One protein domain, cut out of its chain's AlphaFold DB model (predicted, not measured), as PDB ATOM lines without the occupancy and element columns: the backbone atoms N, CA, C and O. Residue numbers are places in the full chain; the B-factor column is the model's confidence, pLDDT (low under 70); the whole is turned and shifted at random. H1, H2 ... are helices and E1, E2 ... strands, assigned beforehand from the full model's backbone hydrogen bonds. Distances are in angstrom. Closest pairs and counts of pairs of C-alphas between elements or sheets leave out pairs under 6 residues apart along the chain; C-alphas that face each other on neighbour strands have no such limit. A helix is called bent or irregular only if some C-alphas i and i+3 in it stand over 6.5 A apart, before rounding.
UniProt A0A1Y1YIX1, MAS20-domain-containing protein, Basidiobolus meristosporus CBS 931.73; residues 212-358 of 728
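What this domain is: This is residues 212 to 358 of the 728 residues of the protein "MAS20-domain-containing protein" of Basidiobolus meristosporus CBS 931.73 (UniProt A0A1Y1YIX1). A core of crossed helices is formed where H5, H7 and the first part of H3 meet, with H7 lying across both of the others; H2 packs on H5, and H1 crosses H3 farther along. Residues 267 to 273, the far end of H3 and the residue after it, stick out, and so do residues 341 to 347, where the last stretch swings out after E1 before folding back. The printed part has 147 residues with seven named helices and one named strand, in the order H1 H2 H3 H4 H5 H6 H7 E1, and its class is mostly helix. It is compact, with a radius of gyration of the C-alphas of 16.3 A and spans of 46 by 38 by 35 A.

How they stand to each other: H3, residues 251 to 272, is the longest helix. With residues 251 to 255 alone it touches H7, residues 322 to 335, about perpendicular at 83 degrees; the closest C-alphas, of Ile 251 and Lys 329, are 6.3 A apart. H5, residues 296 to 310, is the hub, touching five helices. It touches H3 the same way at a shallow tilt of 33 degrees, only just short of steep, closest at the C-alphas of Pro 252 and Glu 301, 6.4 A. H5 touches H7 about perpendicular at 81 degrees, with the C-alphas of Leu 302 and Phe 325 closest at 6.7 A. H2, residues 238 to 248, touches H5 opposite ways at a steep tilt of 44 degrees; its Phe 242 and Ala 304 have the closest C-alphas, 5.5 A. H1, residues 213 to 227, is irregular, with C-alphas 222 and 225 7.8 A apart; it touches H3 with residues 222 to 227 alone, about perpendicular at 76 degrees, closest at the C-alphas of His 223 and Lys 257, 5.9 A. H4, residues 280 to 285, forms a helical hairpin with H3; they only just touch, with 3 pairs of C-alphas within 8 A, the closest being Met 262 and Ala 280, 6.4 A. H6, residues 316 to 319, touches H5, with the C-alphas of Ser 310 and Met 316 closest at 5.6 A. E1, residues 336 to 341, pairs with no named strand and meets H7 only through their link. Every O i to N i+4 pair is within hydrogen-bond range in H3, H5 and H7, against 9 of 11 in H1, 5 of 7 in H2 and 1 of 2 in H4, while H6 is too short for such a pair.

Where its parts are: H3 runs 31.1 A from C-alpha 251 at (-46.315, 49.770, 39.486) to C-alpha 272 at (-63.628, 25.711, 29.981). H5 is 20.8 A long, H7 19.8 A, H1 18.7 A, H2 16.2 A and E1 16.1 A, ending at C-alpha 341, (-64.149, 59.964, 40.595).

The domain as a whole: The C-alphas of Gly 273 and Glu 344 are the two farthest apart, 45.9 A. The printed part has no cut and no long link, but residues 342 to 358 hold no named element. The mean pLDDT of the printed part is 78.1; residues 212 to 237, 275 to 276 and 343 to 352 are under 70.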
ATOM      1  N   SER A 212     -69.755  46.201  49.694       55.44
ATOM      2  CA  SER A 212     -70.689  45.071  49.658       55.44
ATOM      3  C   SER A 212     -69.997  43.701  49.635       55.44
ATOM      4  O   SER A 212     -68.851  43.552  49.205       55.44
ATOM      5  N   LEU A 213     -70.714  42.672  50.100       55.12
ATOM      6  CA  LEU A 213     -70.264  41.275  50.097       55.12
ATOM      7  C   LEU A 213     -69.975  40.687  48.697       55.12
ATOM      8  O   LEU A 213     -68.941  40.028  48.572       55.12
ATOM      9  N   PRO A 214     -70.787  40.899  47.635       58.31
ATOM     10  CA  PRO A 214     -70.450  40.375  46.308       58.31
ATOM     11  C   PRO A 214     -69.160  40.989  45.745       58.31
ATOM     12  O   PRO A 214     -68.346  40.257  45.186       58.31
ATOM     13  N   LEU A 215     -68.904  42.286  45.974       56.16
ATOM     14  CA  LEU A 215     -67.633  42.908  45.585       56.16
ATOM     15  C   LEU A 215     -66.438  42.274  46.311       56.16
ATOM     16  O   LEU A 215     -65.392  42.085  45.697       56.16
ATOM     17  N   LYS A 216     -66.592  41.898  47.589       57.28
ATOM     18  CA  LYS A 216     -65.553  41.169  48.339       57.28
ATOM     19  C   LYS A 216     -65.274  39.788  47.749       57.28
ATOM     20  O   LYS A 216     -64.107  39.447  47.609       57.28
ATOM     21  N   LYS A 217     -66.307  39.028  47.359       58.41
ATOM     22  CA  LYS A 217     -66.128  37.715  46.710       58.41
ATOM     23  C   LYS A 217     -65.371  37.835  45.382       58.41
ATOM     24  O   LYS A 217     -64.385  37.134  45.202       58.41
ATOM     25  N   VAL A 218     -65.772  38.767  44.514       62.34
ATOM     26  CA  VAL A 218     -65.103  39.006  43.219       62.34
ATOM     27  C   VAL A 218     -63.658  39.482  43.415       62.34
ATOM     28  O   VAL A 218     -62.743  38.940  42.815       62.34
ATOM     29  N   ALA A 219     -63.401  40.432  44.319       57.56
ATOM     30  CA  ALA A 219     -62.029  40.870  44.590       57.56
ATOM     31  C   ALA A 219     -61.140  39.743  45.158       57.56
ATOM     32  O   ALA A 219     -59.943  39.706  44.854       57.56
ATOM     33  N   PHE A 220     -61.717  38.833  45.956       57.84
ATOM     34  CA  PHE A 220     -61.044  37.637  46.468       57.84
ATOM     35  C   PHE A 220     -60.592  36.722  45.326       57.84
ATOM     36  O   PHE A 220     -59.413  36.376  45.279       57.84
ATOM     37  N   THR A 221     -61.488  36.400  44.387       59.91
ATOM     38  CA  THR A 221     -61.184  35.531  43.240       59.91
ATOM     39  C   THR A 221     -60.269  36.178  42.202       59.91
ATOM     40  O   THR A 221     -59.349  35.515  41.741       59.91
ATOM     41  N   ASP A 222     -60.477  37.457  41.859       59.94
ATOM     42  CA  ASP A 222     -59.735  38.136  40.781       59.94
ATOM     43  C   ASP A 222     -58.228  38.256  41.095       59.94
ATOM     44  O   ASP A 222     -57.387  38.099  40.209       59.94
ATOM     45  N   HIS A 223     -57.877  38.592  42.349       61.22
ATOM     46  CA  HIS A 223     -56.477  38.814  42.750       61.22
ATOM     47  C   HIS A 223     -56.163  38.539  44.233       61.22
ATOM     48  O   HIS A 223     -55.048  38.135  44.567       61.22
ATOM     49  N   HIS A 224     -57.081  38.830  45.164       62.38
ATOM     50  CA  HIS A 224     -56.729  38.917  46.590       62.38
ATOM     51  C   HIS A 224     -56.394  37.552  47.222       62.38
ATOM     52  O   HIS A 224     -55.603  37.522  48.157       62.38
ATOM     53  N   GLN A 225     -56.868  36.425  46.676       65.81
ATOM     54  CA  GLN A 225     -56.453  35.083  47.112       65.81
ATOM     55  C   GLN A 225     -54.931  34.843  46.996       65.81
ATOM     56  O   GLN A 225     -54.365  34.149  47.840       65.81
ATOM     57  N   ALA A 226     -54.262  35.422  45.992       60.50
ATOM     58  CA  ALA A 226     -52.807  35.309  45.825       60.50
ATOM     59  C   ALA A 226     -52.028  36.472  46.465       60.50
ATOM     60  O   ALA A 226     -50.859  36.313  46.792       60.50
ATOM     61  N   LEU A 227     -52.655  37.638  46.655       69.50
ATOM     62  CA  LEU A 227     -51.989  38.837  47.188       69.50
ATOM     63  C   LEU A 227     -52.218  39.070  48.693       69.50
ATOM     64  O   LEU A 227     -51.655  40.009  49.251       69.50
ATOM     65  N   CYS A 228     -53.052  38.265  49.358       66.19
ATOM     66  CA  CYS A 228     -53.275  38.349  50.801       66.19
ATOM     67  C   CYS A 228     -52.434  37.311  51.555       66.19
ATOM     68  O   CYS A 228     -52.543  36.104  51.320       66.19
ATOM     69  N   THR A 229     -51.660  37.762  52.542       58.53
ATOM     70  CA  THR A 229     -51.169  36.882  53.605       58.53
ATOM     71  C   THR A 229     -52.332  36.501  54.519       58.53
ATOM     72  O   THR A 229     -53.117  37.355  54.927       58.53
ATOM     73  N   GLY A 230     -52.457  35.210  54.841       55.34
ATOM     74  CA  GLY A 230     -53.499  34.721  55.757       55.34
ATOM     75  C   GLY A 230     -53.309  35.212  57.196       55.34
ATOM     76  O   GLY A 230     -54.285  35.392  57.917       55.34
ATOM     77  N   ASN A 231     -52.061  35.501  57.582       52.94
ATOM     78  CA  ASN A 231     -51.731  36.187  58.825       52.94
ATOM     79  C   ASN A 231     -51.724  37.706  58.601       52.94
ATOM     80  O   ASN A 231     -51.101  38.209  57.664       52.94
ATOM     81  N   THR A 232     -52.406  38.426  59.492       49.66
ATOM     82  CA  THR A 232     -52.631  39.884  59.426       49.66
ATOM     83  C   THR A 232     -52.065  40.614  60.650       49.66
ATOM     84  O   THR A 232     -52.569  41.661  61.052       49.66
ATOM     85  N   SER A 233     -51.079  40.001  61.307       49.47
ATOM     86  CA  SER A 233     -50.576  40.381  62.634       49.47
ATOM     87  C   SER A 233     -49.054  40.255  62.775       49.47
ATOM     88  O   SER A 233     -48.546  40.381  63.884       49.47
ATOM     89  N   ASP A 234     -48.347  40.008  61.672       54.41
ATOM     90  CA  ASP A 234     -46.889  39.876  61.622       54.41
ATOM     91  C   ASP A 234     -46.290  41.075  60.848       54.41
ATOM     92  O   ASP A 234     -46.404  41.120  59.615       54.41
ATOM     93  N   PRO A 235     -45.741  42.092  61.547       51.56
ATOM     94  CA  PRO A 235     -45.328  43.367  60.946       51.56
ATOM     95  C   PRO A 235     -44.063  43.260  60.079       51.56
ATOM     96  O   PRO A 235     -43.820  44.142  59.246       51.56
ATOM     97  N   ASP A 236     -43.300  42.178  60.261       53.38
ATOM     98  CA  ASP A 236     -42.058  41.871  59.548       53.38
ATOM     99  C   ASP A 236     -42.299  40.884  58.385       53.38
ATOM    100  O   ASP A 236     -41.371  40.398  57.740       53.38
ATOM    101  N   SER A 237     -43.569  40.597  58.071       69.56
ATOM    102  CA  SER A 237     -43.930  39.786  56.910       69.56
ATOM    103  C   SER A 237     -43.589  40.494  55.589       69.56
ATOM    104  O   SER A 237     -43.948  41.653  55.365       69.56
ATOM    105  N   LYS A 238     -42.965  39.754  54.659       74.38
ATOM    106  CA  LYS A 238     -42.545  40.221  53.317       74.38
ATOM    107  C   LYS A 238     -43.655  40.930  52.522       74.38
ATOM    108  O   LYS A 238     -43.394  41.825  51.724       74.38
ATOM    109  N   ALA A 239     -44.918  40.575  52.764       72.56
ATOM    110  CA  ALA A 239     -46.055  41.262  52.158       72.56
ATOM    111  C   ALA A 239     -46.287  42.670  52.738       72.56
ATOM    112  O   ALA A 239     -46.604  43.579  51.974       72.56
ATOM    113  N   GLU A 240     -46.114  42.902  54.048       75.44
ATOM    114  CA  GLU A 240     -46.226  44.260  54.603       75.44
ATOM    115  C   GLU A 240     -45.092  45.158  54.083       75.44
ATOM    116  O   GLU A 240     -45.336  46.325  53.785       75.44
ATOM    117  N   GLU A 241     -43.886  44.617  53.891       78.31
ATOM    118  CA  GLU A 241     -42.778  45.287  53.192       78.31
ATOM    119  C   GLU A 241     -43.147  45.662  51.748       78.31
ATOM    120  O   GLU A 241     -43.111  46.843  51.387       78.31
ATOM    121  N   PHE A 242     -43.642  44.706  50.954       84.88
ATOM    122  CA  PHE A 242     -44.154  44.978  49.608       84.88
ATOM    123  C   PHE A 242     -45.267  46.044  49.598       84.88
ATOM    124  O   PHE A 242     -45.293  46.903  48.715       84.88
ATOM    125  N   PHE A 243     -46.179  46.046  50.577       80.00
ATOM    126  CA  PHE A 243     -47.237  47.060  50.690       80.00
ATOM    127  C   PHE A 243     -46.754  48.412  51.241       80.00
ATOM    128  O   PHE A 243     -47.427  49.420  51.013       80.00
ATOM    129  N   LYS A 244     -45.615  48.476  51.944       82.88
ATOM    130  CA  LYS A 244     -44.925  49.735  52.279       82.88
ATOM    131  C   LYS A 244     -44.345  50.340  50.993       82.88
ATOM    132  O   LYS A 244     -44.732  51.450  50.635       82.88
ATOM    133  N   LEU A 245     -43.562  49.564  50.238       82.50
ATOM    134  CA  LEU A 245     -42.982  49.959  48.945       82.50
ATOM    135  C   LEU A 245     -44.055  50.354  47.908       82.50
ATOM    136  O   LEU A 245     -43.944  51.379  47.234       82.50
ATOM    137  N   SER A 246     -45.158  49.597  47.850       79.69
ATOM    138  CA  SER A 246     -46.266  49.824  46.908       79.69
ATOM    139  C   SER A 246     -47.061  51.120  47.132       79.69
ATOM    140  O   SER A 246     -47.882  51.477  46.286       79.69
ATOM    141  N   LYS A 247     -46.856  51.825  48.256       78.81
ATOM    142  CA  LYS A 247     -47.433  53.163  48.494       78.81
ATOM    143  C   LYS A 247     -46.626  54.265  47.814       78.81
ATOM    144  O   LYS A 247     -47.204  55.261  47.399       78.81
ATOM    145  N   GLU A 248     -45.312  54.088  47.686       79.62
ATOM    146  CA  GLU A 248     -44.444  55.039  46.984       79.62
ATOM    147  C   GLU A 248     -44.499  54.841  45.468       79.62
ATOM    148  O   GLU A 248     -44.528  55.808  44.708       79.62
ATOM    149  N   ASN A 249     -44.535  53.582  45.022       83.94
ATOM    150  CA  ASN A 249     -44.677  53.224  43.618       83.94
ATOM    151  C   ASN A 249     -45.752  52.146  43.454       83.94
ATOM    152  O   ASN A 249     -45.590  51.024  43.918       83.94
ATOM    153  N   LYS A 250     -46.835  52.451  42.732       85.56
ATOM    154  CA  LYS A 250     -47.932  51.491  42.516       85.56
ATOM    155  C   LYS A 250     -47.682  50.498  41.381       85.56
ATOM    156  O   LYS A 250     -48.502  49.607  41.164       85.56
ATOM    157  N   ILE A 251     -46.587  50.635  40.635       89.75
ATOM    158  CA  ILE A 251     -46.315  49.770  39.486       89.75
ATOM    159  C   ILE A 251     -46.057  48.306  39.905       89.75
ATOM    160  O   ILE A 251     -46.717  47.444  39.326       89.75
ATOM    161  N   PRO A 252     -45.249  47.977  40.937       90.19
ATOM    162  CA  PRO A 252     -45.096  46.599  41.424       90.19
ATOM    163  C   PRO A 252     -46.424  45.917  41.784       90.19
ATOM    164  O   PRO A 252     -46.688  44.803  41.338       90.19
ATOM    165  N   ILE A 253     -47.332  46.598  42.497       87.00
ATOM    166  CA  ILE A 253     -48.663  46.044  42.814       87.00
ATOM    167  C   ILE A 253     -49.586  45.942  41.586       87.00
ATOM    168  O   ILE A 253     -50.456  45.069  41.558       87.00
ATOM    169  N   MET A 254     -49.399  46.761  40.544       89.19
ATOM    170  CA  MET A 254     -50.062  46.550  39.248       89.19
ATOM    171  C   MET A 254     -49.504  45.322  38.511       89.19
ATOM    172  O   MET A 254     -50.294  44.544  37.977       89.19
ATOM    173  N   ILE A 255     -48.183  45.102  38.531       91.44
ATOM    174  CA  ILE A 255     -47.536  43.908  37.962       91.44
ATOM    175  C   ILE A 255     -48.022  42.646  38.685       91.44
ATOM    176  O   ILE A 255     -48.504  41.725  38.032       91.44
ATOM    177  N   ALA A 256     -47.980  42.621  40.019       88.69
ATOM    178  CA  ALA A 256     -48.416  41.472  40.812       88.69
ATOM    179  C   ALA A 256     -49.891  41.115  40.546       88.69
ATOM    180  O   ALA A 256     -50.203  39.967  40.233       88.69
ATOM    181  N   LYS A 257     -50.796  42.109  40.556       87.12
ATOM    182  CA  LYS A 257     -52.214  41.916  40.191       87.12
ATOM    183  C   LYS A 257     -52.391  41.381  38.774       87.12
ATOM    184  O   LYS A 257     -53.235  40.512  38.570       87.12
ATOM    185  N   TYR A 258     -51.623  41.897  37.813       88.44
ATOM    186  CA  TYR A 258     -51.672  41.455  36.422       88.44
ATOM    187  C   TYR A 258     -51.222  39.998  36.272       88.44
ATOM    188  O   TYR A 258     -51.923  39.217  35.638       88.44
ATOM    189  N   LEU A 259     -50.107  39.606  36.897       87.25
ATOM    190  CA  LEU A 259     -49.594  38.235  36.840       87.25
ATOM    191  C   LEU A 259     -50.563  37.238  37.491       87.25
ATOM    192  O   LEU A 259     -50.858  36.207  36.890       87.25
ATOM    193  N   THR A 260     -51.141  37.568  38.653       84.38
ATOM    194  CA  THR A 260     -52.215  36.760  39.258       84.38
ATOM    195  C   THR A 260     -53.424  36.628  38.327       84.38
ATOM    196  O   THR A 260     -53.924  35.522  38.133       84.38
ATOM    197  N   HIS A 261     -53.877  37.731  37.722       82.81
ATOM    198  CA  HIS A 261     -55.035  37.727  36.824       82.81
ATOM    199  C   HIS A 261     -54.775  36.931  35.543       82.81
ATOM    200  O   HIS A 261     -55.669  36.254  35.057       82.81
ATOM    201  N   MET A 262     -53.552  36.972  35.013       83.44
ATOM    202  CA  MET A 262     -53.142  36.197  33.842       83.44
ATOM    203  C   MET A 262     -53.189  34.691  34.132       83.44
ATOM    204  O   MET A 262     -53.761  33.934  33.354       83.44
ATOM    205  N   VAL A 263     -52.661  34.257  35.284       81.62
ATOM    206  CA  VAL A 263     -52.756  32.856  35.735       81.62
ATOM    207  C   VAL A 263     -54.217  32.443  35.961       81.62
ATOM    208  O   VAL A 263     -54.595  31.324  35.632       81.62
ATOM    209  N   TYR A 264     -55.062  33.343  36.472       80.75
ATOM    210  CA  TYR A 264     -56.497  33.102  36.648       80.75
ATOM    211  C   TYR A 264     -57.260  33.004  35.311       80.75
ATOM    212  O   TYR A 264     -58.039  32.068  35.137       80.75
ATOM    213  N   GLU A 265     -57.006  33.912  34.358       78.62
ATOM    214  CA  GLU A 265     -57.580  33.894  33.002       78.62
ATOM    215  C   GLU A 265     -57.252  32.571  32.290       78.62
ATOM    216  O   GLU A 265     -58.164  31.876  31.849       78.62
ATOM    217  N   GLU A 266     -55.977  32.178  32.219       79.50
ATOM    218  CA  GLU A 266     -55.584  30.957  31.499       79.50
ATOM    219  C   GLU A 266     -56.049  29.672  32.227       79.50
ATOM    220  O   GLU A 266     -56.519  28.739  31.574       79.50
ATOM    221  N   ASN A 267     -56.060  29.632  33.570       81.06
ATOM    222  CA  ASN A 267     -56.651  28.508  34.319       81.06
ATOM    223  C   ASN A 267     -58.164  28.356  34.067       81.06
ATOM    224  O   ASN A 267     -58.659  27.229  34.004       81.06
ATOM    225  N   GLN A 268     -58.910  29.457  33.899       79.19
ATOM    226  CA  GLN A 268     -60.324  29.379  33.516       79.19
ATOM    227  C   GLN A 268     -60.513  28.856  32.090       79.19
ATOM    228  O   GLN A 268     -61.402  28.036  31.872       79.19
ATOM    229  N   LYS A 269     -59.678  29.274  31.128       77.62
ATOM    230  CA  LYS A 269     -59.744  28.760  29.748       77.62
ATOM    231  C   LYS A 269     -59.494  27.259  29.680       77.62
ATOM    232  O   LYS A 269     -60.261  26.552  29.030       77.62
ATOM    233  N   LEU A 270     -58.480  26.774  30.403       78.12
ATOM    234  CA  LEU A 270     -58.176  25.345  30.529       78.12
ATOM    235  C   LEU A 270     -59.362  24.566  31.119       78.12
ATOM    236  O   LEU A 270     -59.726  23.519  30.593       78.12
ATOM    237  N   ALA A 271     -60.013  25.098  32.159       79.75
ATOM    238  CA  ALA A 271     -61.209  24.490  32.748       79.75
ATOM    239  C   ALA A 271     -62.454  24.548  31.834       79.75
ATOM    240  O   ALA A 271     -63.343  23.708  31.959       79.75
ATOM    241  N   ALA A 272     -62.526  25.527  30.927       80.56
ATOM    242  CA  ALA A 272     -63.628  25.711  29.981       80.56
ATOM    243  C   ALA A 272     -63.409  25.025  28.616       80.56
ATOM    244  O   ALA A 272     -64.339  24.979  27.812       80.56
ATOM    245  N   GLY A 273     -62.202  24.518  28.333       74.50
ATOM    246  CA  GLY A 273     -61.840  23.948  27.029       74.50
ATOM    247  C   GLY A 273     -61.781  24.975  25.890       74.50
ATOM    248  O   GLY A 273     -62.035  24.621  24.741       74.50
ATOM    249  N   VAL A 274     -61.499  26.247  26.195       73.94
ATOM    250  CA  VAL A 274     -61.491  27.345  25.210       73.94
ATOM    251  C   VAL A 274     -60.062  27.657  24.766       73.94
ATOM    252  O   VAL A 274     -59.288  28.244  25.520       73.94
ATOM    253  N   GLU A 275     -59.727  27.310  23.524       65.06
ATOM    254  CA  GLU A 275     -58.474  27.719  22.877       65.06
ATOM    255  C   GLU A 275     -58.647  29.078  22.170       65.06
ATOM    256  O   GLU A 275     -59.333  29.181  21.152       65.06
ATOM    257  N   ASP A 276     -58.008  30.128  22.696       68.75
ATOM    258  CA  ASP A 276     -57.850  31.410  21.992       68.75
ATOM    259  C   ASP A 276     -56.639  31.357  21.035       68.75
ATOM    260  O   ASP A 276     -55.559  30.905  21.413       68.75
ATOM    261  N   GLU A 277     -56.751  31.947  19.837       72.88
ATOM    262  CA  GLU A 277     -55.607  32.145  18.916       72.88
ATOM    263  C   GLU A 277     -54.521  33.084  19.509       72.88
ATOM    264  O   GLU A 277     -53.346  33.057  19.120       72.88
ATOM    265  N   TYR A 278     -54.904  33.915  20.487       78.44
ATOM    266  CA  TYR A 278     -54.056  34.915  21.135       78.44
ATOM    267  C   TYR A 278     -54.106  34.773  22.659       78.44
ATOM    268  O   TYR A 278     -55.166  34.804  23.278       78.44
ATOM    269  N   SER A 279     -52.929  34.645  23.266       76.56
ATOM    270  CA  SER A 279     -52.762  34.535  24.717       76.56
ATOM    271  C   SER A 279     -52.970  35.880  25.423       76.56
ATOM    272  O   SER A 279     -52.828  36.944  24.815       76.56
ATOM    273  N   ALA A 280     -53.172  35.876  26.746       74.31
ATOM    274  CA  ALA A 280     -53.085  37.110  27.536       74.31
ATOM    275  C   ALA A 280     -51.754  37.876  27.312       74.31
ATOM    276  O   ALA A 280     -51.730  39.110  27.363       74.31
ATOM    277  N   TRP A 281     -50.667  37.156  27.008       78.69
ATOM    278  CA  TRP A 281     -49.335  37.708  26.742       78.69
ATOM    279  C   TRP A 281     -49.213  38.376  25.360       78.69
ATOM    280  O   TRP A 281     -48.575  39.421  25.256       78.69
ATOM    281  N   ASP A 282     -49.889  37.861  24.323       81.75
ATOM    282  CA  ASP A 282     -49.938  38.474  22.981       81.75
ATOM    283  C   ASP A 282     -50.417  39.937  23.046       81.75
ATOM    284  O   ASP A 282     -49.861  40.819  22.381       81.75
ATOM    285  N   HIS A 283     -51.439  40.218  23.865       78.31
ATOM    286  CA  HIS A 283     -51.942  41.581  24.055       78.31
ATOM    287  C   HIS A 283     -50.922  42.475  24.772       78.31
ATOM    288  O   HIS A 283     -50.804  43.648  24.429       78.31
ATOM    289  N   LEU A 284     -50.191  41.936  25.756       84.00
ATOM    290  CA  LEU A 284     -49.175  42.661  26.523       84.00
ATOM    291  C   LEU A 284     -47.967  43.028  25.653       84.00
ATOM    292  O   LEU A 284     -47.501  44.167  25.708       84.00
ATOM    293  N   GLU A 285     -47.469  42.094  24.842       83.56
ATOM    294  CA  GLU A 285     -46.338  42.298  23.927       83.56
ATOM    295  C   GLU A 285     -46.562  43.528  23.032       83.56
ATOM    296  O   GLU A 285     -45.705  44.409  22.960       83.56
ATOM    297  N   ARG A 286     -47.770  43.647  22.465       84.81
ATOM    298  CA  ARG A 286     -48.187  44.712  21.536       84.81
ATOM    299  C   ARG A 286     -48.408  46.085  22.194       84.81
ATOM    300  O   ARG A 286     -48.544  47.082  21.486       84.81
ATOM    301  N   LEU A 287     -48.411  46.183  23.528       89.12
ATOM    302  CA  LEU A 287     -48.459  47.476  24.220       89.12
ATOM    303  C   LEU A 287     -47.108  48.206  24.157       89.12
ATOM    304  O   LEU A 287     -46.075  47.660  24.553       89.12
ATOM    305  N   LYS A 288     -47.138  49.486  23.760       90.75
ATOM    306  CA  LYS A 288     -45.996  50.418  23.863       90.75
ATOM    307  C   LYS A 288     -45.415  50.410  25.281       90.75
ATOM    308  O   LYS A 288     -46.171  50.282  26.241       90.75
ATOM    309  N   TYR A 289     -44.108  50.575  25.431       92.62
ATOM    310  CA  TYR A 289     -43.434  50.511  26.729       92.62
ATOM    311  C   TYR A 289     -42.414  51.643  26.888       92.62
ATOM    312  O   TYR A 289     -42.145  52.387  25.948       92.62
ATOM    313  N   LEU A 290     -41.898  51.803  28.105       91.19
ATOM    314  CA  LEU A 290     -40.686  52.571  28.372       91.19
ATOM    315  C   LEU A 290     -39.534  51.592  28.560       91.19
ATOM    316  O   LEU A 290     -39.675  50.646  29.333       91.19
ATOM    317  N   GLU A 291     -38.400  51.847  27.922       90.12
ATOM    318  CA  GLU A 291     -37.157  51.174  28.288       90.12
ATOM    319  C   GLU A 291     -36.694  51.708  29.651       90.12
ATOM    320  O   GLU A 291     -36.714  52.919  29.898       90.12
ATOM    321  N   ILE A 292     -36.328  50.800  30.557       90.50
ATOM    322  CA  ILE A 292     -35.919  51.120  31.928       90.50
ATOM    323  C   ILE A 292     -34.516  50.562  32.133       90.50
ATOM    324  O   ILE A 292     -34.306  49.354  32.053       90.50
ATOM    325  N   VAL A 293     -33.566  51.452  32.415       89.88
ATOM    326  CA  VAL A 293     -32.226  51.064  32.867       89.88
ATOM    327  C   VAL A 293     -32.359  50.507  34.291       89.88
ATOM    328  O   VAL A 293     -32.959  51.193  35.122       89.88
ATOM    329  N   PRO A 294     -31.844  49.301  34.595       90.25
ATOM    330  CA  PRO A 294     -31.900  48.755  35.947       90.25
ATOM    331  C   PRO A 294     -31.116  49.627  36.934       90.25
ATOM    332  O   PRO A 294     -30.015  50.093  36.638       90.25
ATOM    333  N   THR A 295     -31.683  49.812  38.125       92.94
ATOM    334  CA  THR A 295     -31.003  50.372  39.298       92.94
ATOM    335  C   THR A 295     -31.346  49.538  40.534       92.94
ATOM    336  O   THR A 295     -32.286  48.742  40.508       92.94
ATOM    337  N   GLU A 296     -30.655  49.784  41.649       92.00
ATOM    338  CA  GLU A 296     -30.933  49.163  42.956       92.00
ATOM    339  C   GLU A 296     -32.425  49.233  43.356       92.00
ATOM    340  O   GLU A 296     -32.932  48.340  44.035       92.00
ATOM    341  N   LYS A 297     -33.168  50.260  42.908       90.88
ATOM    342  CA  LYS A 297     -34.614  50.374  43.162       90.88
ATOM    343  C   LYS A 297     -35.443  49.382  42.342       90.88
ATOM    344  O   LYS A 297     -36.408  48.824  42.859       90.88
ATOM    345  N   GLU A 298     -35.103  49.161  41.075       92.12
ATOM    346  CA  GLU A 298     -35.746  48.141  40.239       92.12
ATOM    347  C   GLU A 298     -35.498  46.739  40.804       92.12
ATOM    348  O   GLU A 298     -36.430  45.938  40.844       92.12
ATOM    349  N   GLU A 299     -34.288  46.472  41.299       91.56
ATOM    350  CA  GLU A 299     -33.915  45.206  41.943       91.56
ATOM    351  C   GLU A 299     -34.701  44.968  43.245       91.56
ATOM    352  O   GLU A 299     -35.251  43.885  43.444       91.56
ATOM    353  N   GLN A 300     -34.845  45.990  44.099       90.88
ATOM    354  CA  GLN A 300     -35.667  45.922  45.318       90.88
ATOM    355  C   GLN A 300     -37.158  45.703  45.010       90.88
ATOM    356  O   GLN A 300     -37.802  44.846  45.618       90.88
ATOM    357  N   GLU A 301     -37.717  46.446  44.048       91.94
ATOM    358  CA  GLU A 301     -39.111  46.277  43.619       91.94
ATOM    359  C   GLU A 301     -39.369  44.887  43.017       91.94
ATOM    360  O   GLU A 301     -40.425  44.294  43.259       91.94
ATOM    361  N   LEU A 302     -38.407  44.345  42.270       92.25
ATOM    362  CA  LEU A 302     -38.448  42.997  41.716       92.25
ATOM    363  C   LEU A 302     -38.388  41.933  42.812       92.25
ATOM    364  O   LEU A 302     -39.253  41.057  42.850       92.25
ATOM    365  N   GLN A 303     -37.419  42.021  43.724       90.19
ATOM    366  CA  GLN A 303     -37.261  41.045  44.799       90.19
ATOM    367  C   GLN A 303     -38.515  40.982  45.679       90.19
ATOM    368  O   GLN A 303     -39.072  39.901  45.864       90.19
ATOM    369  N   ALA A 304     -39.054  42.134  46.095       88.56
ATOM    370  CA  ALA A 304     -40.310  42.192  46.842       88.56
ATOM    371  C   ALA A 304     -41.511  41.628  46.045       88.56
ATOM    372  O   ALA A 304     -42.430  41.050  46.630       88.56
ATOM    373  N   THR A 305     -41.516  41.759  44.710       89.06
ATOM    374  CA  THR A 305     -42.552  41.163  43.844       89.06
ATOM    375  C   THR A 305     -42.416  39.638  43.750       89.06
ATOM    376  O   THR A 305     -43.430  38.941  43.819       89.06
ATOM    377  N   ARG A 306     -41.189  39.104  43.633       89.00
ATOM    378  CA  ARG A 306     -40.915  37.653  43.681       89.00
ATOM    379  C   ARG A 306     -41.358  37.069  45.017       89.00
ATOM    380  O   ARG A 306     -42.160  36.144  45.029       89.00
ATOM    381  N   ASP A 307     -40.912  37.675  46.115       85.19
ATOM    382  CA  ASP A 307     -41.189  37.249  47.489       85.19
ATOM    383  C   ASP A 307     -42.686  37.173  47.826       85.19
ATOM    384  O   ASP A 307     -43.129  36.265  48.535       85.19
ATOM    385  N   LEU A 308     -43.490  38.102  47.295       83.69
ATOM    386  CA  LEU A 308     -44.945  38.057  47.435       83.69
ATOM    387  C   LEU A 308     -45.568  36.892  46.648       83.69
ATOM    388  O   LEU A 308     -46.491  36.240  47.140       83.69
ATOM    389  N   LEU A 309     -45.105  36.657  45.417       83.12
ATOM    390  CA  LEU A 309     -45.760  35.743  44.480       83.12
ATOM    391  C   LEU A 309     -45.287  34.290  44.592       83.12
ATOM    392  O   LEU A 309     -46.111  33.397  44.406       83.12
ATOM    393  N   SER A 310     -44.019  34.010  44.905       77.94
ATOM    394  CA  SER A 310     -43.486  32.635  44.906       77.94
ATOM    395  C   SER A 310     -44.112  31.746  45.983       77.94
ATOM    396  O   SER A 310     -44.348  30.561  45.760       77.94
ATOM    397  N   THR A 311     -44.545  32.353  47.091       71.38
ATOM    398  CA  THR A 311     -45.362  31.720  48.146       71.38
ATOM    399  C   THR A 311     -46.737  31.227  47.643       71.38
ATOM    400  O   THR A 311     -47.423  30.478  48.344       71.38
ATOM    401  N   LYS A 312     -47.199  31.673  46.462       71.50
ATOM    402  CA  LYS A 312     -48.574  31.474  45.959       71.50
ATOM    403  C   LYS A 312     -48.680  30.998  44.510       71.50
ATOM    404  O   LYS A 312     -49.727  30.467  44.145       71.50
ATOM    405  N   VAL A 313     -47.643  31.176  43.695       73.75
ATOM    406  CA  VAL A 313     -47.608  30.787  42.281       73.75
ATOM    407  C   VAL A 313     -46.289  30.049  42.004       73.75
ATOM    408  O   VAL A 313     -45.235  30.691  41.968       73.75
ATOM    409  N   PRO A 314     -46.307  28.714  41.820       74.56
ATOM    410  CA  PRO A 314     -45.092  27.949  41.543       74.56
ATOM    411  C   PRO A 314     -44.476  28.358  40.198       74.56
ATOM    412  O   PRO A 314     -45.183  28.751  39.273       74.56
ATOM    413  N   GLY A 315     -43.145  28.295  40.098       78.75
ATOM    414  CA  GLY A 315     -42.395  28.703  38.900       78.75
ATOM    415  C   GLY A 315     -42.303  30.219  38.662       78.75
ATOM    416  O   GLY A 315     -41.636  30.647  37.722       78.75
ATOM    417  N   MET A 316     -42.921  31.060  39.503       81.19
ATOM    418  CA  MET A 316     -42.935  32.513  39.286       81.19
ATOM    419  C   MET A 316     -41.551  33.176  39.410       81.19
ATOM    420  O   MET A 316     -41.329  34.218  38.804       81.19
ATOM    421  N   GLU A 317     -40.611  32.585  40.151       78.50
ATOM    422  CA  GLU A 317     -39.246  33.122  40.304       78.50
ATOM    423  C   GLU A 317     -38.433  33.002  39.005       78.50
ATOM    424  O   GLU A 317     -37.792  33.966  38.592       78.50
ATOM    425  N   GLU A 318     -38.534  31.859  38.318       83.81
ATOM    426  CA  GLU A 318     -37.957  31.636  36.985       83.81
ATOM    427  C   GLU A 318     -38.723  32.413  35.902       83.81
ATOM    428  O   GLU A 318     -38.128  32.980  34.982       83.81
ATOM    429  N   PHE A 319     -40.054  32.498  36.018       85.50
ATOM    430  CA  PHE A 319     -40.856  33.274  35.077       85.50
ATOM    431  C   PHE A 319     -40.544  34.774  35.150       85.50
ATOM    432  O   PHE A 319     -40.385  35.408  34.105       85.50
ATOM    433  N   LEU A 320     -40.458  35.351  36.351       89.38
ATOM    434  CA  LEU A 320     -40.237  36.778  36.579       89.38
ATOM    435  C   LEU A 320     -38.739  37.085  36.713       89.38
ATOM    436  O   LEU A 320     -38.260  37.526  37.761       89.38
ATOM    437  N   ASN A 321     -37.996  36.852  35.628       90.75
ATOM    438  CA  ASN A 321     -36.617  37.318  35.483       90.75
ATOM    439  C   ASN A 321     -36.550  38.861  35.367       90.75
ATOM    440  O   ASN A 321     -37.568  39.541  35.196       90.75
ATOM    441  N   ASP A 322     -35.342  39.413  35.479       91.00
ATOM    442  CA  ASP A 322     -35.126  40.862  35.589       91.00
ATOM    443  C   ASP A 322     -35.598  41.605  34.326       91.00
ATOM    444  O   ASP A 322     -36.320  42.600  34.408       91.00
ATOM    445  N   GLU A 323     -35.290  41.052  33.151       90.81
ATOM    446  CA  GLU A 323     -35.743  41.529  31.840       90.81
ATOM    447  C   GLU A 323     -37.276  41.625  31.753       90.81
ATOM    448  O   GLU A 323     -37.821  42.679  31.415       90.81
ATOM    449  N   ARG A 324     -37.999  40.552  32.106       91.50
ATOM    450  CA  ARG A 324     -39.470  40.532  32.074       91.50
ATOM    451  C   ARG A 324     -40.073  41.486  33.094       91.50
ATOM    452  O   ARG A 324     -41.101  42.089  32.792       91.50
ATOM    453  N   PHE A 325     -39.461  41.659  34.265       93.19
ATOM    454  CA  PHE A 325     -39.926  42.643  35.241       93.19
ATOM    455  C   PHE A 325     -39.758  44.078  34.736       93.19
ATOM    456  O   PHE A 325     -40.712  44.853  34.809       93.19
ATOM    457  N   LEU A 326     -38.601  44.426  34.165       94.62
ATOM    458  CA  LEU A 326     -38.361  45.742  33.564       94.62
ATOM    459  C   LEU A 326     -39.318  46.002  32.389       94.62
ATOM    460  O   LEU A 326     -39.918  47.076  32.316       94.62
ATOM    461  N   LEU A 327     -39.553  45.003  31.533       93.06
ATOM    462  CA  LEU A 327     -40.525  45.064  30.436       93.06
ATOM    463  C   LEU A 327     -41.961  45.277  30.948       93.06
ATOM    464  O   LEU A 327     -42.685  46.138  30.442       93.06
ATOM    465  N   LEU A 328     -42.379  44.526  31.974       93.75
ATOM    466  CA  LEU A 328     -43.679  44.679  32.634       93.75
ATOM    467  C   LEU A 328     -43.816  46.067  33.274       93.75
ATOM    468  O   LEU A 328     -44.826  46.737  33.062       93.75
ATOM    469  N   LYS A 329     -42.793  46.537  33.995       93.81
ATOM    470  CA  LYS A 329     -42.739  47.867  34.619       93.81
ATOM    471  C   LYS A 329     -42.850  48.976  33.570       93.81
ATOM    472  O   LYS A 329     -43.708  49.848  33.703       93.81
ATOM    473  N   GLY A 330     -42.090  48.881  32.481       94.19
ATOM    474  CA  GLY A 330     -42.147  49.794  31.340       94.19
ATOM    475  C   GLY A 330     -43.517  49.829  30.661       94.19
ATOM    476  O   GLY A 330     -44.030  50.908  30.358       94.19
ATOM    477  N   LYS A 331     -44.158  48.668  30.470       94.31
ATOM    478  CA  LYS A 331     -45.519  48.564  29.916       94.31
ATOM    479  C   LYS A 331     -46.572  49.135  30.865       94.31
ATOM    480  O   LYS A 331     -47.449  49.868  30.409       94.31
ATOM    481  N   MET A 332     -46.485  48.870  32.166       92.94
ATOM    482  CA  MET A 332     -47.413  49.431  33.155       92.94
ATOM    483  C   MET A 332     -47.276  50.956  33.246       92.94
ATOM    484  O   MET A 332     -48.282  51.652  33.149       92.94
ATOM    485  N   MET A 333     -46.052  51.491  33.332       92.00
ATOM    486  CA  MET A 333     -45.803  52.941  33.366       92.00
ATOM    487  C   MET A 333     -46.301  53.654  32.102       92.00
ATOM    488  O   MET A 333     -46.867  54.741  32.191       92.00
ATOM    489  N   TYR A 334     -46.149  53.041  30.922       93.69
ATOM    490  CA  TYR A 334     -46.617  53.641  29.672       93.69
ATOM    491  C   TYR A 334     -48.152  53.590  29.510       93.69
ATOM    492  O   TYR A 334     -48.736  54.473  28.872       93.69
ATOM    493  N   ASN A 335     -48.827  52.556  30.034       94.06
ATOM    494  CA  ASN A 335     -50.231  52.239  29.708       94.06
ATOM    495  C   ASN A 335     -51.234  52.330  30.862       94.06
ATOM    496  O   ASN A 335     -52.431  52.194  30.596       94.06
ATOM    497  N   ALA A 336     -50.794  52.567  32.100       92.56
ATOM    498  CA  ALA A 336     -51.689  52.823  33.224       92.56
ATOM    499  C   ALA A 336     -52.612  54.012  32.915       92.56
ATOM    500  O   ALA A 336     -52.145  55.098  32.569       92.56
ATOM    501  N   ILE A 337     -53.922  53.817  33.062       91.75
ATOM    502  CA  ILE A 337     -54.932  54.874  32.953       91.75
ATOM    503  C   ILE A 337     -55.435  55.190  34.360       91.75
ATOM    504  O   ILE A 337     -55.783  54.279  35.114       91.75
ATOM    505  N   GLY A 338     -55.449  56.474  34.719       89.38
ATOM    506  CA  GLY A 338     -55.958  56.949  36.001       89.38
ATOM    507  C   GLY A 338     -57.472  56.777  36.077       89.38
ATOM    508  O   GLY A 338     -58.197  57.268  35.214       89.38
ATOM    509  N   ILE A 339     -57.943  56.092  37.116       87.38
ATOM    510  CA  ILE A 339     -59.368  55.938  37.416       87.38
ATOM    511  C   ILE A 339     -59.801  57.184  38.181       87.38
ATOM    512  O   ILE A 339     -59.237  57.473  39.239       87.38
ATOM    513  N   THR A 340     -60.764  57.936  37.649       83.94
ATOM    514  CA  THR A 340     -61.237  59.193  38.246       83.94
ATOM    515  C   THR A 340     -62.616  59.050  38.882       83.94
ATOM    516  O   THR A 340     -63.501  58.413  38.315       83.94
ATOM    517  N   SER A 341     -62.814  59.690  40.041       80.94
ATOM    518  CA  SER A 341     -64.149  59.964  40.595       80.94
ATOM    519  C   SER A 341     -64.428  61.471  40.661       80.94
ATOM    520  O   SER A 341     -63.526  62.306  40.542       80.94
ATOM    521  N   GLN A 342     -65.705  61.801  40.846       72.19
ATOM    522  CA  GLN A 342     -66.213  63.139  41.154       72.19
ATOM    523  C   GLN A 342     -66.324  63.389  42.674       72.19
ATOM    524  O   GLN A 342     -66.632  64.506  43.083       72.19
ATOM    525  N   ASP A 343     -66.082  62.372  43.511       67.88
ATOM    526  CA  ASP A 343     -66.182  62.478  44.971       67.88
ATOM    527  C   ASP A 343     -65.017  63.284  45.577       67.88
ATOM    528  O   ASP A 343     -63.887  62.802  45.651       67.88
ATOM    529  N   GLU A 344     -65.305  64.479  46.101       57.91
ATOM    530  CA  GLU A 344     -64.330  65.323  46.825       57.91
ATOM    531  C   GLU A 344     -63.814  64.668  48.135       57.91
ATOM    532  O   GLU A 344     -62.784  65.071  48.667       57.91
ATOM    533  N   GLU A 345     -64.499  63.637  48.657       55.72
ATOM    534  CA  GLU A 345     -64.068  62.855  49.834       55.72
ATOM    535  C   GLU A 345     -63.086  61.709  49.493       55.72
ATOM    536  O   GLU A 345     -62.611  61.018  50.399       55.72
ATOM    537  N   ALA A 346     -62.778  61.471  48.213       56.16
ATOM    538  CA  ALA A 346     -61.874  60.397  47.811       56.16
ATOM    539  C   ALA A 346     -60.395  60.751  48.057       56.16
ATOM    540  O   ALA A 346     -59.939  61.856  47.767       56.16
ATOM    541  N   VAL A 347     -59.618  59.783  48.555       54.78
ATOM    542  CA  VAL A 347     -58.174  59.953  48.783       54.78
ATOM    543  C   VAL A 347     -57.472  60.142  47.435       54.78
ATOM    544  O   VAL A 347     -57.390  59.199  46.649       54.78
ATOM    545  N   ASN A 348     -56.958  61.349  47.170       54.53
ATOM    546  CA  ASN A 348     -56.093  61.590  46.016       54.53
ATOM    547  C   ASN A 348     -54.760  60.875  46.253       54.53
ATOM    548  O   ASN A 348     -53.937  61.291  47.068       54.53
ATOM    549  N   ASP A 349     -54.585  59.776  45.532       54.81
ATOM    550  CA  ASP A 349     -53.518  58.803  45.736       54.81
ATOM    551  C   ASP A 349     -52.371  59.034  44.720       54.81
ATOM    552  O   ASP A 349     -51.717  58.102  44.260       54.81
ATOM    553  N   GLY A 350     -52.155  60.289  44.301       56.16
ATOM    554  CA  GLY A 350     -51.028  60.724  43.468       56.16
ATOM    555  C   GLY A 350     -51.277  60.681  41.953       56.16
ATOM    556  O   GLY A 350     -50.939  59.708  41.279       56.16
ATOM    557  N   ASP A 351     -51.750  61.799  41.387       55.19
ATOM    558  CA  ASP A 351     -52.131  61.995  39.967       55.19
ATOM    559  C   ASP A 351     -51.003  61.835  38.904       55.19
ATOM    560  O   ASP A 351     -51.162  62.255  37.746       55.19
ATOM    561  N   ASN A 352     -49.817  61.330  39.268       64.38
ATOM    562  CA  ASN A 352     -48.582  61.567  38.510       64.38
ATOM    563  C   ASN A 352     -48.069  60.386  37.663       64.38
ATOM    564  O   ASN A 352     -47.336  60.638  36.706       64.38
ATOM    565  N   PHE A 353     -48.453  59.139  37.956       76.25
ATOM    566  CA  PHE A 353     -47.878  57.927  37.337       76.25
ATOM    567  C   PHE A 353     -48.730  57.287  36.218       76.25
ATOM    568  O   PHE A 353     -48.339  56.258  35.676       76.25
ATOM    569  N   ALA A 354     -49.889  57.863  35.882       87.38
ATOM    570  CA  ALA A 354     -50.850  57.292  34.933       87.38
ATOM    571  C   ALA A 354     -51.418  58.345  33.961       87.38
ATOM    572  O   ALA A 354     -51.436  59.543  34.261       87.38
ATOM    573  N   ARG A 355     -51.926  57.889  32.806       91.19
ATOM    574  CA  ARG A 355     -52.619  58.712  31.802       91.19
ATOM    575  C   ARG A 355     -53.914  59.273  32.390       91.19
ATOM    576  O   ARG A 355     -54.764  58.496  32.822       91.19
ATOM    577  N   SER A 356     -54.087  60.593  32.387       85.44
ATOM    578  CA  SER A 356     -55.323  61.245  32.845       85.44
ATOM    579  C   SER A 356     -55.450  62.664  32.287       85.44
ATOM    580  O   SER A 356     -54.456  63.384  32.175       85.44
ATOM    581  N   ASP A 357     -56.681  63.089  31.988       79.69
ATOM    582  CA  ASP A 357     -57.011  64.495  31.713       79.69
ATOM    583  C   ASP A 357     -57.054  65.356  32.993       79.69
ATOM    584  O   ASP A 357     -56.969  66.583  32.919       79.69
ATOM    585  N   ARG A 358     -57.116  64.710  34.168       72.25
ATOM    586  CA  ARG A 358     -57.281  65.308  35.503       72.25
ATOM    587  C   ARG A 358     -58.503  66.242  35.602       72.25
ATOM    588  O   ARG A 358     -58.427  67.282  36.264       72.25
TER     589      ARG A 358